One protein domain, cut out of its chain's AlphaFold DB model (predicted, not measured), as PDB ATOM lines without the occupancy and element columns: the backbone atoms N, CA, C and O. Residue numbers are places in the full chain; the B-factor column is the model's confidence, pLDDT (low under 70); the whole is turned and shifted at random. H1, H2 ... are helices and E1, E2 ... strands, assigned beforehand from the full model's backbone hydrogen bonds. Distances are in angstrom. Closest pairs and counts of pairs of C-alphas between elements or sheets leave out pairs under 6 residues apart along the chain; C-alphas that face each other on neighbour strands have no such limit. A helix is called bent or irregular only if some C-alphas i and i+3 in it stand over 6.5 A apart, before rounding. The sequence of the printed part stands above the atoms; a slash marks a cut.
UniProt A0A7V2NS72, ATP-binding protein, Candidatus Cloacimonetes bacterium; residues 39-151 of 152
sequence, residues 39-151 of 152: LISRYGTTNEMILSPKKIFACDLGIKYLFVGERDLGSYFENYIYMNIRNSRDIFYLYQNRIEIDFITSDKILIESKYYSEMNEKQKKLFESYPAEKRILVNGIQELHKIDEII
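This is residues 39 to 151 of the 152 residues of the protein "ATP-binding protein" of Candidatus Cloacimonetes bacterium (UniProt A0A7V2NS72). A strongly twisted sheet of four strands, E2 to E5, forms the core, with H3 over one face and H4 and the later part of H2 over the other. H2 folds back on itself, and E1 packs on it; H1 lies off the sheet, and residues 66 to 71 of H2 stick out. The 113 printed residues hold four named helices and five named strands, in the order H1 E1 H2 E2 E3 E4 H3 E5 H4. The sheet's order is E2, E3, E4, E5, mixed, and the class is mixed, helices and strands. The whole is compact, with a radius of gyration of the C-alphas of 13.8 A and spans of 37 by 29 by 27 A.

H1, residues 46 to 51, is not on the sheet. E1, residues 55 to 58, pairs with no named strand, but residues 39 to 40 pair antiparallel with 55 to 56. H2, residues 61 to 85, has a kink of 166 degrees near residue 71 and is irregular, C-alphas 67 and 70 being 9.8 A apart. Its closest C-alphas to E1 are Asn 79 and Phe 57, 5.9 A. E2, residues 91 to 96, E3, 99 to 105, and E4, 109 to 114, form a meander of two hairpins, each strand the antiparallel neighbour of the one before; N 92 and O 104 are 2.9 A apart, N 103 and O 111 3.0 A. H3, residues 121 to 129, is over E3 at a height of 8.0 A over the sheet. E4, H3 and E5, residues 134 to 139, form a strand-helix-strand unit, two parallel neighbour strands with a helix between, its crossover right-handed; N 136 and O 110 are 2.8 A apart. H4, residues 141 to 150, is over E5 at 8.3 A height over the sheet, and is irregular, C-alphas 142 and 145 being 7.4 A apart. With H2 on the same face and H3 on the opposite face, there are three layers, helices on both faces of a sheet. Residues 81 to 85 of H2 alone touch H4, closest at the C-alphas of Ile 85 and Ile 150, 6.7 A. In H1 and H3 every O i to N i+4 pair is within hydrogen-bond range, in H2 15 of 21 and in H4 0 of 6, where 5 of 7 O i to N i+3 pairs are.

H1 begins at C-alpha 46, (-42.876, 5.549, -9.991). H2 spans 15.1 A, E3 17.3 A and H4 16.2 A. H4 ends at C-alpha 150, (-19.821, 9.814, -4.277).

The C-alphas farthest apart are those of Leu 66 and Pro 131, 39.0 A. The printed part has no cut and no long link. No printed residue is under 70 in pLDDT.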
ATOM      1  N   LEU A  39     -30.175  -5.610  -8.218       95.56
ATOM      2  CA  LEU A  39     -30.971  -5.011  -9.278       95.56
ATOM      3  C   LEU A  39     -31.143  -3.522  -9.001       95.56
ATOM      4  O   LEU A  39     -31.557  -3.145  -7.908       95.56
ATOM      5  N   ILE A  40     -30.898  -2.691 -10.009       96.12
ATOM      6  CA  ILE A  40     -31.216  -1.262  -9.946       96.12
ATOM      7  C   ILE A  40     -32.324  -0.921 -10.937       96.12
ATOM      8  O   ILE A  40     -32.413  -1.489 -12.033       96.12
ATOM      9  N   SER A  41     -33.194  -0.004 -10.529       96.62
ATOM     10  CA  SER A  41     -34.319   0.465 -11.338       96.62
ATOM     11  C   SER A  41     -33.895   1.608 -12.259       96.62
ATOM     12  O   SER A  41     -32.867   2.254 -12.050       96.62
ATOM     13  N   ARG A  42     -34.712   1.875 -13.279       97.00
ATOM     14  CA  ARG A  42     -34.565   3.073 -14.108       97.00
ATOM     15  C   ARG A  42     -34.911   4.306 -13.285       97.00
ATOM     16  O   ARG A  42     -35.895   4.276 -12.554       97.00
ATOM     17  N   TYR A  43     -34.170   5.387 -13.458       97.19
ATOM     18  CA  TYR A  43     -34.528   6.684 -12.906       97.19
ATOM     19  C   TYR A  43     -35.725   7.280 -13.650       97.19
ATOM     20  O   TYR A  43     -35.751   7.295 -14.885       97.19
ATOM     21  N   GLY A  44     -36.715   7.770 -12.908       94.69
ATOM     22  CA  GLY A  44     -37.925   8.351 -13.476       94.69
ATOM     23  C   GLY A  44     -39.085   8.346 -12.492       94.69
ATOM     24  O   GLY A  44     -38.906   8.226 -11.283       94.69
ATOM     25  N   THR A  45     -40.293   8.473 -13.028       94.38
ATOM     26  CA  THR A  45     -41.526   8.388 -12.233       94.38
ATOM     27  C   THR A  45     -41.730   6.983 -11.657       94.38
ATOM     28  O   THR A  45     -41.236   6.000 -12.207       94.38
ATOM     29  N   THR A  46     -42.542   6.850 -10.604       92.12
ATOM     30  CA  THR A  46     -42.876   5.549  -9.991       92.12
ATOM     31  C   THR A  46     -43.330   4.507 -11.019       92.12
ATOM     32  O   THR A  46     -42.909   3.352 -10.974       92.12
ATOM     33  N   ASN A  47     -44.137   4.921 -12.000       92.31
ATOM     34  CA  ASN A  47     -44.591   4.039 -13.074       92.31
ATOM     35  C   ASN A  47     -43.435   3.591 -13.976       92.31
ATOM     36  O   ASN A  47     -43.340   2.411 -14.310       92.31
ATOM     37  N   GLU A  48     -42.532   4.499 -14.349       92.62
ATOM     38  CA  GLU A  48     -41.352   4.142 -15.139       92.62
ATOM     39  C   GLU A  48     -40.427   3.195 -14.377       92.62
ATOM     40  O   GLU A  48     -39.929   2.243 -14.976       92.62
ATOM     41  N   MET A  49     -40.238   3.409 -13.075       92.56
ATOM     42  CA  MET A  49     -39.418   2.545 -12.222       92.56
ATOM     43  C   MET A  49     -39.971   1.116 -12.151       92.56
ATOM     44  O   MET A  49     -39.203   0.159 -12.210       92.56
ATOM     45  N   ILE A  50     -41.296   0.965 -12.039       89.50
ATOM     46  CA  ILE A  50     -41.965  -0.342 -11.932       89.50
ATOM     47  C   ILE A  50     -41.991  -1.076 -13.280       89.50
ATOM     48  O   ILE A  50     -41.807  -2.294 -13.327       89.50
ATOM     49  N   LEU A  51     -42.261  -0.356 -14.373       89.69
ATOM     50  CA  LEU A  51     -42.474  -0.954 -15.694       89.69
ATOM     51  C   LEU A  51     -41.170  -1.203 -16.461       89.69
ATOM     52  O   LEU A  51     -41.132  -2.082 -17.327       89.69
ATOM     53  N   SER A  52     -40.119  -0.433 -16.178       93.50
ATOM     54  CA  SER A  52     -38.859  -0.544 -16.914       93.50
ATOM     55  C   SER A  52     -38.062  -1.786 -16.492       93.50
ATOM     56  O   SER A  52     -38.080  -2.179 -15.323       93.50
ATOM     57  N   PRO A  53     -37.325  -2.412 -17.425       93.62
ATOM     58  CA  PRO A  53     -36.384  -3.476 -17.094       93.62
ATOM     59  C   PRO A  53     -35.366  -3.030 -16.038       93.62
ATOM     60  O   PRO A  53     -34.749  -1.982 -16.180       93.62
ATOM     61  N   LYS A  54     -35.127  -3.838 -15.003       95.12
ATOM     62  CA  LYS A  54     -34.047  -3.556 -14.045       95.12
ATOM     63  C   LYS A  54     -32.680  -3.908 -14.639       95.12
ATOM     64  O   LYS A  54     -32.572  -4.876 -15.399       95.12
ATOM     65  N   LYS A  55     -31.633  -3.177 -14.261       95.44
ATOM     66  CA  LYS A  55     -30.233  -3.503 -14.581       95.44
ATOM     67  C   LYS A  55     -29.675  -4.432 -13.498       95.44
ATOM     68  O   LYS A  55     -29.975  -4.232 -12.324       95.44
ATOM     69  N   ILE A  56     -28.940  -5.479 -13.885       95.06
ATOM     70  CA  ILE A  56     -28.437  -6.521 -12.967       95.06
ATOM     71  C   ILE A  56     -26.940  -6.388 -12.718       95.06
ATOM     72  O   ILE A  56     -26.177  -6.201 -13.660       95.06
ATOM     73  N   PHE A  57     -26.518  -6.587 -11.475       95.94
ATOM     74  CA  PHE A  57     -25.114  -6.641 -11.075       95.94
ATOM     75  C   PHE A  57     -24.825  -7.916 -10.288       95.94
ATOM     76  O   PHE A  57     -25.688  -8.439  -9.580       95.94
ATOM     77  N   ALA A  58     -23.613  -8.435 -10.446       95.00
ATOM     78  CA  ALA A  58     -23.110  -9.518  -9.619       95.00
ATOM     79  C   ALA A  58     -22.752  -8.983  -8.228       95.00
ATOM     80  O   ALA A  58     -22.204  -7.885  -8.113       95.00
ATOM     81  N   CYS A  59     -23.032  -9.774  -7.192       94.31
ATOM     82  CA  CYS A  59     -22.579  -9.486  -5.831       94.31
ATOM     83  C   CYS A  59     -21.058  -9.638  -5.672       94.31
ATOM     84  O   CYS A  59     -20.450  -8.935  -4.874       94.31
ATOM     85  N   ASP A  60     -20.451 -10.539  -6.447       93.94
ATOM     86  CA  ASP A  60     -19.040 -10.890  -6.355       93.94
ATOM     87  C   ASP A  60     -18.418 -10.994  -7.757       93.94
ATOM     88  O   ASP A  60     -18.901 -11.724  -8.638       93.94
ATOM     89  N   LEU A  61     -17.345 -10.231  -7.977       93.75
ATOM     90  CA  LEU A  61     -16.640 -10.184  -9.258       93.75
ATOM     91  C   LEU A  61     -15.785 -11.431  -9.508       93.75
ATOM     92  O   LEU A  61     -15.599 -11.791 -10.666       93.75
ATOM     93  N   GLY A  62     -15.310 -12.111  -8.464       93.44
ATOM     94  CA  GLY A  62     -14.582 -13.375  -8.570       93.44
ATOM     95  C   GLY A  62     -15.487 -14.505  -9.052       93.44
ATOM     96  O   GLY A  62     -15.134 -15.223  -9.989       93.44
ATOM     97  N   ILE A  63     -16.711 -14.602  -8.519       91.69
ATOM     98  CA  ILE A  63     -17.720 -15.534  -9.048       91.69
ATOM     99  C   ILE A  63     -18.030 -15.174 -10.506       91.69
ATOM    100  O   ILE A  63     -18.126 -16.055 -11.358       91.69
ATOM    101  N   LYS A  64     -18.170 -13.882 -10.837       91.88
ATOM    102  CA  LYS A  64     -18.406 -13.461 -12.228       91.88
ATOM    103  C   LYS A  64     -17.251 -13.891 -13.139       91.88
ATOM    104  O   LYS A  64     -17.518 -14.441 -14.209       91.88
ATOM    105  N   TYR A  65     -16.013 -13.709 -12.681       93.75
ATOM    106  CA  TYR A  65     -14.788 -14.124 -13.362       93.75
ATOM    107  C   TYR A  65     -14.746 -15.622 -13.618       93.75
ATOM    108  O   TYR A  65     -14.480 -16.024 -14.748       93.75
ATOM    109  N   LEU A  66     -15.132 -16.440 -12.639       93.50
ATOM    110  CA  LEU A  66     -15.193 -17.892 -12.792       93.50
ATOM    111  C   LEU A  66     -16.068 -18.334 -13.981       93.50
ATOM    112  O   LEU A  66     -15.720 -19.277 -14.685       93.50
ATOM    113  N   PHE A  67     -17.190 -17.649 -14.233       89.31
ATOM    114  CA  PHE A  67     -18.100 -17.994 -15.335       89.31
ATOM    115  C   PHE A  67     -17.770 -17.300 -16.664       89.31
ATOM    116  O   PHE A  67     -18.070 -17.836 -17.733       89.31
ATOM    117  N   VAL A  68     -17.238 -16.075 -16.628       90.44
ATOM    118  CA  VAL A  68     -17.116 -15.218 -17.822       90.44
ATOM    119  C   VAL A  68     -15.669 -15.084 -18.303       90.44
ATOM    120  O   VAL A  68     -15.459 -14.957 -19.512       90.44
ATOM    121  N   GLY A  69     -14.684 -15.152 -17.409       91.50
ATOM    122  CA  GLY A  69     -13.288 -14.819 -17.691       91.50
ATOM    123  C   GLY A  69     -13.110 -13.338 -18.044       91.50
ATOM    124  O   GLY A  69     -13.915 -12.493 -17.649       91.50
ATOM    125  N   GLU A  70     -12.093 -13.030 -18.848       89.50
ATOM    126  CA  GLU A  70     -11.669 -11.658 -19.202       89.50
ATOM    127  C   GLU A  70     -12.447 -11.025 -20.367       89.50
ATOM    128  O   GLU A  70     -12.110  -9.947 -20.848       89.50
ATOM    129  N   ARG A  71     -13.518 -11.673 -20.832       86.81
ATOM    130  CA  ARG A  71     -14.222 -11.290 -22.068       86.81
ATOM    131  C   ARG A  71     -14.945  -9.939 -22.017       86.81
ATOM    132  O   ARG A  71     -15.258  -9.401 -23.072       86.81
ATOM    133  N   ASP A  72     -15.255  -9.413 -20.831       86.38
ATOM    134  CA  ASP A  72     -16.091  -8.209 -20.673       86.38
ATOM    135  C   ASP A  72     -15.586  -7.295 -19.539       86.38
ATOM    136  O   ASP A  72     -16.283  -7.052 -18.550       86.38
ATOM    137  N   LEU A  73     -14.338  -6.819 -19.659       91.94
ATOM    138  CA  LEU A  73     -13.691  -5.934 -18.673       91.94
ATOM    139  C   LEU A  73     -14.488  -4.650 -18.401       91.94
ATOM    140  O   LEU A  73     -14.557  -4.219 -17.253       91.94
ATOM    141  N   GLY A  74     -15.162  -4.096 -19.414       93.25
ATOM    142  CA  GLY A  74     -16.064  -2.954 -19.243       93.25
ATOM    143  C   GLY A  74     -17.196  -3.254 -18.258       93.25
ATOM    144  O   GLY A  74     -17.401  -2.505 -17.307       93.25
ATOM    145  N   SER A  75     -17.859  -4.404 -18.404       93.81
ATOM    146  CA  SER A  75     -18.893  -4.840 -17.460       93.81
ATOM    147  C   SER A  75     -18.339  -5.141 -16.060       93.81
ATOM    148  O   SER A  75     -19.060  -4.994 -15.070       93.81
ATOM    149  N   TYR A  76     -17.099  -5.631 -15.920       95.44
ATOM    150  CA  TYR A  76     -16.473  -5.770 -14.590       95.44
ATOM    151  C   TYR A  76     -16.252  -4.418 -13.937       95.44
ATOM    152  O   TYR A  76     -16.582  -4.268 -12.766       95.44
ATOM    153  N   PHE A  77     -15.736  -3.456 -14.695       96.06
ATOM    154  CA  PHE A  77     -15.464  -2.116 -14.207       96.06
ATOM    155  C   PHE A  77     -16.745  -1.407 -13.755       96.06
ATOM    156  O   PHE A  77     -16.821  -0.914 -12.634       96.06
ATOM    157  N   GLU A  78     -17.802  -1.480 -14.560       96.56
ATOM    158  CA  GLU A  78     -19.110  -0.931 -14.210       96.56
ATOM    159  C   GLU A  78     -19.697  -1.594 -12.945       96.56
ATOM    160  O   GLU A  78     -20.166  -0.918 -12.029       96.56
ATOM    161  N   ASN A  79     -19.619  -2.927 -12.841       96.69
ATOM    162  CA  ASN A  79     -20.059  -3.647 -11.643       96.69
ATOM    163  C   ASN A  79     -19.202  -3.287 -10.423       96.69
ATOM    164  O   ASN A  79     -19.737  -3.202  -9.320       96.69
ATOM    165  N   TYR A  80     -17.896  -3.088 -10.595       96.31
ATOM    166  CA  TYR A  80     -17.010  -2.645  -9.525       96.31
ATOM    167  C   TYR A  80     -17.437  -1.270  -9.008       96.31
ATOM    168  O   TYR A  80     -17.619  -1.106  -7.804       96.31
ATOM    169  N   ILE A  81     -17.684  -0.313  -9.907       96.56
ATOM    170  CA  ILE A  81     -18.175   1.023  -9.548       96.56
ATOM    171  C   ILE A  81     -19.476   0.912  -8.754       96.56
ATOM    172  O   ILE A  81     -19.550   1.438  -7.645       96.56
ATOM    173  N   TYR A  82     -20.453   0.148  -9.255       96.62
ATOM    174  CA  TYR A  82     -21.711  -0.095  -8.546       96.62
ATOM    175  C   TYR A  82     -21.489  -0.624  -7.121       96.62
ATOM    176  O   TYR A  82     -22.083  -0.115  -6.170       96.62
ATOM    177  N   MET A  83     -20.613  -1.619  -6.948       95.31
ATOM    178  CA  MET A  83     -20.358  -2.225  -5.637       95.31
ATOM    179  C   MET A  83     -19.760  -1.249  -4.620       95.31
ATOM    180  O   MET A  83     -20.005  -1.427  -3.425       95.31
ATOM    181  N   ASN A  84     -19.031  -0.229  -5.079       94.81
ATOM    182  CA  ASN A  84     -18.460   0.808  -4.220       94.81
ATOM    183  C   ASN A  84     -19.496   1.873  -3.821       94.81
ATOM    184  O   ASN A  84     -19.502   2.310  -2.674       94.81
ATOM    185  N   ILE A  85     -20.408   2.252  -4.723       95.06
ATOM    186  CA  ILE A  85     -21.377   3.339  -4.473       95.06
ATOM    187  C   ILE A  85     -22.731   2.867  -3.919       95.06
ATOM    188  O   ILE A  85     -23.500   3.665  -3.396       95.06
ATOM    189  N   ARG A  86     -23.059   1.570  -4.004       93.44
ATOM    190  CA  ARG A  86     -24.403   1.045  -3.668       93.44
ATOM    191  C   ARG A  86     -24.877   1.284  -2.232       93.44
ATOM    192  O   ARG A  86     -26.069   1.165  -1.978       93.44
ATOM    193  N   ASN A  87     -23.960   1.528  -1.297       92.31
ATOM    194  CA  ASN A  87     -24.291   1.741   0.113       92.31
ATOM    195  C   ASN A  87     -24.292   3.226   0.502       92.31
ATOM    196  O   ASN A  87     -24.691   3.534   1.621       92.31
ATOM    197  N   SER A  88     -23.824   4.129  -0.370       90.56
ATOM    198  CA  SER A  88     -23.744   5.558  -0.047       90.56
ATOM    199  C   SER A  88     -25.015   6.315  -0.421       90.56
ATOM    200  O   SER A  88     -25.426   7.215   0.307       90.56
ATOM    201  N   ARG A  89     -25.649   5.967  -1.546       91.75
ATOM    202  CA  ARG A  89     -26.822   6.668  -2.091       91.75
ATOM    203  C   ARG A  89     -27.773   5.683  -2.776       91.75
ATOM    204  O   ARG A  89     -27.368   4.586  -3.156       91.75
ATOM    205  N   ASP A  90     -29.022   6.093  -2.992       94.44
ATOM    206  CA  ASP A  90     -29.939   5.345  -3.858       94.44
ATOM    207  C   ASP A  90     -29.477   5.451  -5.315       94.44
ATOM    208  O   ASP A  90     -29.389   6.551  -5.867       94.44
ATOM    209  N   ILE A  91     -29.188   4.304  -5.935       96.50
ATOM    210  CA  ILE A  91     -28.622   4.219  -7.284       96.50
ATOM    211  C   ILE A  91     -29.666   3.729  -8.287       96.50
ATOM    212  O   ILE A  91     -30.302   2.687  -8.106       96.50
ATOM    213  N   PHE A  92     -29.764   4.438  -9.405       97.56
ATOM    214  CA  PHE A  92     -30.595   4.105 -10.557       97.56
ATOM    215  C   PHE A  92     -29.753   4.153 -11.826       97.56
ATOM    216  O   PHE A  92     -28.655   4.691 -11.806       97.56
ATOM    217  N   TYR A  93     -30.265   3.642 -12.943       97.75
ATOM    218  CA  TYR A  93     -29.683   3.922 -14.263       97.75
ATOM    219  C   TYR A  93     -30.549   4.939 -15.009       97.75
ATOM    220  O   TYR A  93     -31.775   4.956 -14.849       97.75
ATOM    221  N   LEU A  94     -29.948   5.776 -15.853       97.38
ATOM    222  CA  LEU A  94     -30.698   6.729 -16.671       97.38
ATOM    223  C   LEU A  94     -30.883   6.162 -18.077       97.38
ATOM    224  O   LEU A  94     -29.936   5.716 -18.714       97.38
ATOM    225  N   TYR A  95     -32.112   6.218 -18.586       96.44
ATOM    226  CA  TYR A  95     -32.411   5.800 -19.951       96.44
ATOM    227  C   TYR A  95     -33.389   6.759 -20.609       96.44
ATOM    228  O   TYR A  95     -34.531   6.906 -20.160       96.44
ATOM    229  N   GLN A  96     -32.935   7.401 -21.683       94.06
ATOM    230  CA  GLN A  96     -33.698   8.396 -22.425       94.06
ATOM    231  C   GLN A  96     -33.374   8.286 -23.913       94.06
ATOM    232  O   GLN A  96     -32.218   8.164 -24.302       94.06
ATOM    233  N   ASN A  97     -34.397   8.308 -24.770       91.56
ATOM    234  CA  ASN A  97     -34.230   8.271 -26.229       91.56
ATOM    235  C   ASN A  97     -33.340   7.120 -26.742       91.56
ATOM    236  O   ASN A  97     -32.592   7.284 -27.703       91.56
ATOM    237  N   ARG A  98     -33.452   5.937 -26.117       92.31
ATOM    238  CA  ARG A  98     -32.647   4.733 -26.415       92.31
ATOM    239  C   ARG A  98     -31.152   4.856 -26.100       92.31
ATOM    240  O   ARG A  98     -30.356   4.080 -26.619       92.31
ATOM    241  N   ILE A  99     -30.785   5.819 -25.269       95.25
ATOM    242  CA  ILE A  99     -29.428   6.033 -24.784       95.25
ATOM    243  C   ILE A  99     -29.447   5.784 -23.280       95.25
ATOM    244  O   ILE A  99     -30.371   6.218 -22.589       95.25
ATOM    245  N   GLU A 100     -28.444   5.058 -22.801       95.38
ATOM    246  CA  GLU A 100     -28.256   4.732 -21.391       95.38
ATOM    247  C   GLU A 100     -27.061   5.512 -20.831       95.38
ATOM    248  O   GLU A 100     -26.054   5.666 -21.527       95.38
ATOM    249  N   ILE A 101     -27.195   5.993 -19.596       97.25
ATOM    250  CA  ILE A 101     -26.079   6.380 -18.725       97.25
ATOM    251  C   ILE A 101     -26.089   5.418 -17.542       97.25
ATOM    252  O   ILE A 101     -27.164   5.121 -17.002       97.25
ATOM    253  N   ASP A 102     -24.911   4.922 -17.170       97.06
ATOM    254  CA  ASP A 102     -24.789   3.773 -16.270       97.06
ATOM    255  C   ASP A 102     -25.465   3.988 -14.923       97.06
ATOM    256  O   ASP A 102     -26.229   3.118 -14.489       97.06
ATOM    257  N   PHE A 103     -25.226   5.150 -14.301       97.81
ATOM    258  CA  PHE A 103     -25.802   5.472 -13.006       97.81
ATOM    259  C   PHE A 103     -26.271   6.923 -12.876       97.81
ATOM    260  O   PHE A 103     -25.711   7.861 -13.447       97.81
ATOM    261  N   ILE A 104     -27.298   7.098 -12.054       97.38
ATOM    262  CA  ILE A 104     -27.758   8.368 -11.513       97.38
ATOM    263  C   ILE A 104     -28.225   8.149 -10.073       97.38
ATOM    264  O   ILE A 104     -28.928   7.178  -9.778       97.38
ATOM    265  N   THR A 105     -27.822   9.038  -9.175       96.06
ATOM    266  CA  THR A 105     -28.221   9.008  -7.764       96.06
ATOM    267  C   THR A 105     -29.525   9.778  -7.524       96.06
ATOM    268  O   THR A 105     -29.943  10.597  -8.348       96.06
ATOM    269  N   SER A 106     -30.179   9.558  -6.380       92.50
ATOM    270  CA  SER A 106     -31.381  10.316  -5.989       92.50
ATOM    271  C   SER A 106     -31.143  11.830  -5.850       92.50
ATOM    272  O   SER A 106     -32.043  12.616  -6.146       92.50
ATOM    273  N   ASP A 107     -29.926  12.250  -5.491       93.31
ATOM    274  CA  ASP A 107     -29.449  13.642  -5.460       93.31
ATOM    275  C   ASP A 107     -28.887  14.135  -6.815       93.31
ATOM    276  O   ASP A 107     -28.248  15.181  -6.888       93.31
ATOM    277  N   LYS A 108     -29.186  13.425  -7.914       95.25
ATOM    278  CA  LYS A 108     -28.893  13.808  -9.310       95.25
ATOM    279  C   LYS A 108     -27.403  13.957  -9.648       95.25
ATOM    280  O   LYS A 108     -27.022  14.841 -10.423       95.25
ATOM    281  N   ILE A 109     -26.566  13.063  -9.136       96.50
ATOM    282  CA  ILE A 109     -25.195  12.867  -9.614       96.50
ATOM    283  C   ILE A 109     -25.242  11.860 -10.764       96.50
ATOM    284  O   ILE A 109     -25.623  10.709 -10.565       96.50
ATOM    285  N   LEU A 110     -24.872  12.288 -11.972       97.25
ATOM    286  CA  LEU A 110     -24.728  11.408 -13.133       97.25
ATOM    287  C   LEU A 110     -23.342  10.771 -13.141       97.25
ATOM    288  O   LEU A 110     -22.339  11.477 -13.022       97.25
ATOM    289  N   ILE A 111     -23.281   9.457 -13.335       97.00
ATOM    290  CA  ILE A 111     -22.025   8.711 -13.353       97.00
ATOM    291  C   ILE A 111     -22.012   7.810 -14.583       97.00
ATOM    292  O   ILE A 111     -22.935   7.024 -14.796       97.00
ATOM    293  N   GLU A 112     -20.951   7.913 -15.376       97.50
ATOM    294  CA  GLU A 112     -20.709   7.035 -16.518       97.50
ATOM    295  C   GLU A 112     -19.383   6.300 -16.330       97.50
ATOM    296  O   GLU A 112     -18.358   6.904 -15.992       97.50
ATOM    297  N   SER A 113     -19.412   4.992 -16.565       96.69
ATOM    298  CA  SER A 113     -18.275   4.100 -16.416       96.69
ATOM    299  C   SER A 113     -17.728   3.722 -17.788       96.69
ATOM    300  O   SER A 113     -18.412   3.103 -18.602       96.69
ATOM    301  N   LYS A 114     -16.452   4.014 -18.038       96.25
ATOM    302  CA  LYS A 114     -15.733   3.527 -19.218       96.25
ATOM    303  C   LYS A 114     -14.478   2.778 -18.807       96.25
ATOM    304  O   LYS A 114     -13.784   3.150 -17.871       96.25
ATOM    305  N   TYR A 115     -14.167   1.712 -19.530       94.56
ATOM    306  CA  TYR A 115     -12.905   0.998 -19.370       94.56
ATOM    307  C   TYR A 115     -12.064   1.215 -20.623       94.56
ATOM    308  O   TYR A 115     -12.257   0.521 -21.620       94.56
ATOM    309  N   TYR A 116     -11.217   2.249 -20.595       93.00
ATOM    310  CA  TYR A 116     -10.352   2.682 -21.702       93.00
ATOM    311  C   TYR A 116     -11.091   2.830 -23.038       93.00
ATOM    312  O   TYR A 116     -10.625   2.394 -24.088       93.00
ATOM    313  N   SER A 117     -12.279   3.431 -22.988       93.44
ATOM    314  CA  SER A 117     -13.117   3.696 -24.159       93.44
ATOM    315  C   SER A 117     -13.811   5.047 -24.036       93.44
ATOM    316  O   SER A 117     -13.924   5.609 -22.948       93.44
ATOM    317  N   GLU A 118     -14.267   5.582 -25.164       92.75
ATOM    318  CA  GLU A 118     -14.950   6.872 -25.216       92.75
ATOM    319  C   GLU A 118     -16.472   6.701 -25.255       92.75
ATOM    320  O   GLU A 118     -17.008   5.685 -25.710       92.75
ATOM    321  N   MET A 119     -17.191   7.717 -24.774       93.19
ATOM    322  CA  MET A 119     -18.628   7.810 -25.013       93.19
ATOM    323  C   MET A 119     -18.885   8.049 -26.498       93.19
ATOM    324  O   MET A 119     -18.198   8.840 -27.138       93.19
ATOM    325  N   ASN A 120     -19.938   7.438 -27.034       94.38
ATOM    326  CA  ASN A 120     -20.422   7.841 -28.351       94.38
ATOM    327  C   ASN A 120     -21.079   9.235 -28.285       94.38
ATOM    328  O   ASN A 120     -21.561   9.657 -27.234       94.38
ATOM    329  N   GLU A 121     -21.172   9.916 -29.428       95.06
ATOM    330  CA  GLU A 121     -21.723  11.279 -29.541       95.06
ATOM    331  C   GLU A 121     -23.104  11.455 -28.894       95.06
ATOM    332  O   GLU A 121     -23.384  12.444 -28.218       95.06
ATOM    333  N   LYS A 122     -23.989  10.469 -29.069       95.56
ATOM    334  CA  LYS A 122     -25.345  10.517 -28.512       95.56
ATOM    335  C   LYS A 122     -25.326  10.415 -26.987       95.56
ATOM    336  O   LYS A 122     -26.068  11.131 -26.320       95.56
ATOM    337  N   GLN A 123     -24.483   9.534 -26.457       96.19
ATOM    338  CA  GLN A 123     -24.291   9.327 -25.030       96.19
ATOM    339  C   GLN A 123     -23.662  10.554 -24.381       96.19
ATOM    340  O   GLN A 123     -24.199  11.044 -23.394       96.19
ATOM    341  N   LYS A 124     -22.610  11.107 -24.991       96.62
ATOM    342  CA  LYS A 124     -21.968  12.343 -24.541       96.62
ATOM    343  C   LYS A 124     -22.960  13.504 -24.491       96.62
ATOM    344  O   LYS A 124     -23.099  14.153 -23.460       96.62
ATOM    345  N   LYS A 125     -23.747  13.690 -25.558       96.50
ATOM    346  CA  LYS A 125     -24.797  14.717 -25.598       96.50
ATOM    347  C   LYS A 125     -25.828  14.534 -24.483       96.50
ATOM    348  O   LYS A 125     -26.227  15.520 -23.866       96.50
ATOM    349  N   LEU A 126     -26.283  13.306 -24.220       97.06
ATOM    350  CA  LEU A 126     -27.207  13.045 -23.110       97.06
ATOM    351  C   LEU A 126     -26.552  13.348 -21.757       97.06
ATOM    352  O   LEU A 126     -27.148  14.048 -20.946       97.06
ATOM    353  N   PHE A 127     -25.331  12.862 -21.539       96.94
ATOM    354  CA  PHE A 127     -24.575  13.054 -20.304       96.94
ATOM    355  C   PHE A 127     -24.389  14.542 -19.973       96.94
ATOM    356  O   PHE A 127     -24.607  14.962 -18.839       96.94
ATOM    357  N   GLU A 128     -24.062  15.361 -20.973       96.12
ATOM    358  CA  GLU A 128     -23.873  16.805 -20.818       96.12
ATOM    359  C   GLU A 128     -25.197  17.560 -20.630       96.12
ATOM    360  O   GLU A 128     -25.283  18.453 -19.788       96.12
ATOM    361  N   SER A 129     -26.247  17.201 -21.377       95.94
ATOM    362  CA  SER A 129     -27.508  17.964 -21.401       95.94
ATOM    363  C   SER A 129     -28.522  17.587 -20.317       95.94
ATOM    364  O   SER A 129     -29.388  18.403 -20.001       95.94
ATOM    365  N   TYR A 130     -28.455  16.380 -19.747       96.56
ATOM    366  CA  TYR A 130     -29.413  15.941 -18.730       96.56
ATOM    367  C   TYR A 130     -29.269  16.766 -17.440       96.56
ATOM    368  O   TYR A 130     -28.136  17.002 -17.028       96.56
ATOM    369  N   PRO A 131     -30.357  17.197 -16.771       94.94
ATOM    370  CA  PRO A 131     -30.268  17.990 -15.543       94.94
ATOM    371  C   PRO A 131     -29.647  17.181 -14.392       94.94
ATOM    372  O   PRO A 131     -30.279  16.280 -13.841       94.94
ATOM    373  N   ALA A 132     -28.415  17.536 -14.028       96.00
ATOM    374  CA  ALA A 132     -27.613  16.893 -12.990       96.00
ATOM    375  C   ALA A 132     -26.908  17.958 -12.147       96.00
ATOM    376  O   ALA A 132     -26.371  18.913 -12.719       96.00
ATOM    377  N   GLU A 133     -26.857  17.759 -10.830       95.56
ATOM    378  CA  GLU A 133     -26.078  18.611  -9.916       95.56
ATOM    379  C   GLU A 133     -24.575  18.400 -10.135       95.56
ATOM    380  O   GLU A 133     -23.771  19.328 -10.062       95.56
ATOM    381  N   LYS A 134     -24.192  17.164 -10.469       95.56
ATOM    382  CA  LYS A 134     -22.805  16.775 -10.718       95.56
ATOM    383  C   LYS A 134     -22.726  15.674 -11.769       95.56
ATOM    384  O   LYS A 134     -23.663  14.898 -11.946       95.56
ATOM    385  N   ARG A 135     -21.604  15.623 -12.487       96.69
ATOM    386  CA  ARG A 135     -21.319  14.630 -13.530       96.69
ATOM    387  C   ARG A 135     -19.927  14.062 -13.321       96.69
ATOM    388  O   ARG A 135     -18.975  14.828 -13.198       96.69
ATOM    389  N   ILE A 136     -19.819  12.742 -13.295       96.44
ATOM    390  CA  ILE A 136     -18.566  12.029 -13.068       96.44
ATOM    391  C   ILE A 136     -18.394  11.000 -14.183       96.44
ATOM    392  O   ILE A 136     -19.174  10.061 -14.309       96.44
ATOM    393  N   LEU A 137     -17.372  11.193 -15.010       96.81
ATOM    394  CA  LEU A 137     -16.882  10.159 -15.912       96.81
ATOM    395  C   LEU A 137     -15.694   9.482 -15.238       96.81
ATOM    396  O   LEU A 137     -14.711  10.154 -14.909       96.81
ATOM    397  N   VAL A 138     -15.797   8.169 -15.053       96.88
ATOM    398  CA  VAL A 138     -14.698   7.331 -14.579       96.88
ATOM    399  C   VAL A 138     -14.221   6.492 -15.759       96.88
ATOM    400  O   VAL A 138     -14.937   5.594 -16.201       96.88
ATOM    401  N   ASN A 139     -13.042   6.803 -16.297       96.56
ATOM    402  CA  ASN A 139     -12.445   6.076 -17.411       96.56
ATOM    403  C   ASN A 139     -11.174   5.332 -16.988       96.56
ATOM    404  O   ASN A 139     -10.083   5.900 -16.932       96.56
ATOM    405  N   GLY A 140     -11.314   4.034 -16.729       94.88
ATOM    406  CA  GLY A 140     -10.212   3.173 -16.318       94.88
ATOM    407  C   GLY A 140      -9.831   3.306 -14.841       94.88
ATOM    408  O   GLY A 140     -10.375   4.101 -14.076       94.88
ATOM    409  N   ILE A 141      -8.877   2.470 -14.430       93.94
ATOM    410  CA  ILE A 141      -8.527   2.250 -13.017       93.94
ATOM    411  C   ILE A 141      -7.899   3.501 -12.383       93.94
ATOM    412  O   ILE A 141      -8.092   3.765 -11.199       93.94
ATOM    413  N   GLN A 142      -7.179   4.302 -13.171       94.19
ATOM    414  CA  GLN A 142      -6.491   5.508 -12.698       94.19
ATOM    415  C   GLN A 142      -7.468   6.565 -12.166       94.19
ATOM    416  O   GLN A 142      -7.116   7.364 -11.300       94.19
ATOM    417  N   GLU A 143      -8.705   6.559 -12.662       95.88
ATOM    418  CA  GLU A 143      -9.725   7.542 -12.312       95.88
ATOM    419  C   GLU A 143     -10.656   7.087 -11.181       95.88
ATOM    420  O   GLU A 143     -11.576   7.820 -10.829       95.88
ATOM    421  N   LEU A 144     -10.421   5.914 -10.575       93.62
ATOM    422  CA  LEU A 144     -11.276   5.382  -9.504       93.62
ATOM    423  C   LEU A 144     -11.409   6.324  -8.300       93.62
ATOM    424  O   LEU A 144     -12.459   6.336  -7.670       93.62
ATOM    425  N   HIS A 145     -10.399   7.152  -8.027       93.69
ATOM    426  CA  HIS A 145     -10.436   8.163  -6.964       93.69
ATOM    427  C   HIS A 145     -11.596   9.166  -7.118       93.69
ATOM    428  O   HIS A 145     -12.073   9.719  -6.133       93.69
ATOM    429  N   LYS A 146     -12.116   9.373  -8.337       94.00
ATOM    430  CA  LYS A 146     -13.290  10.233  -8.575       94.00
ATOM    431  C   LYS A 146     -14.567   9.682  -7.926       94.00
ATOM    432  O   LYS A 146     -15.541  10.412  -7.763       94.00
ATOM    433  N   ILE A 147     -14.587   8.392  -7.576       91.19
ATOM    434  CA  ILE A 147     -15.728   7.738  -6.922       91.19
ATOM    435  C   ILE A 147     -15.813   8.121  -5.444       91.19
ATOM    436  O   ILE A 147     -16.913   8.143  -4.898       91.19
ATOM    437  N   ASP A 148     -14.697   8.484  -4.808       89.00
ATOM    438  CA  ASP A 148     -14.675   8.887  -3.396       89.00
ATOM    439  C   ASP A 148     -15.575  10.111  -3.153       89.00
ATOM    440  O   ASP A 148     -16.223  10.236  -2.115       89.00
ATOM    441  N   GLU A 149     -15.731  10.950  -4.178       83.88
ATOM    442  CA  GLU A 149     -16.650  12.089  -4.198       83.88
ATOM    443  C   GLU A 149     -18.144  11.699  -4.130       83.88
ATOM    444  O   GLU A 149     -18.987  12.571  -3.930       83.88
ATOM    445  N   ILE A 150     -18.474  10.419  -4.343       81.31
ATOM    446  CA  ILE A 150     -19.821   9.814  -4.277       81.31
ATOM    447  C   ILE A 150     -19.986   8.981  -2.994       81.31
ATOM    448  O   ILE A 150     -21.068   8.463  -2.709       81.31
ATOM    449  N   ILE A 151     -18.921   8.778  -2.227       80.62
ATOM    450  CA  ILE A 151     -18.972   8.042  -0.958       80.62
ATOM    451  C   ILE A 151     -19.012   9.024   0.219       80.62
ATOM    452  O   ILE A 151     -19.630   8.710   1.235       80.62
TER     453      ILE A 151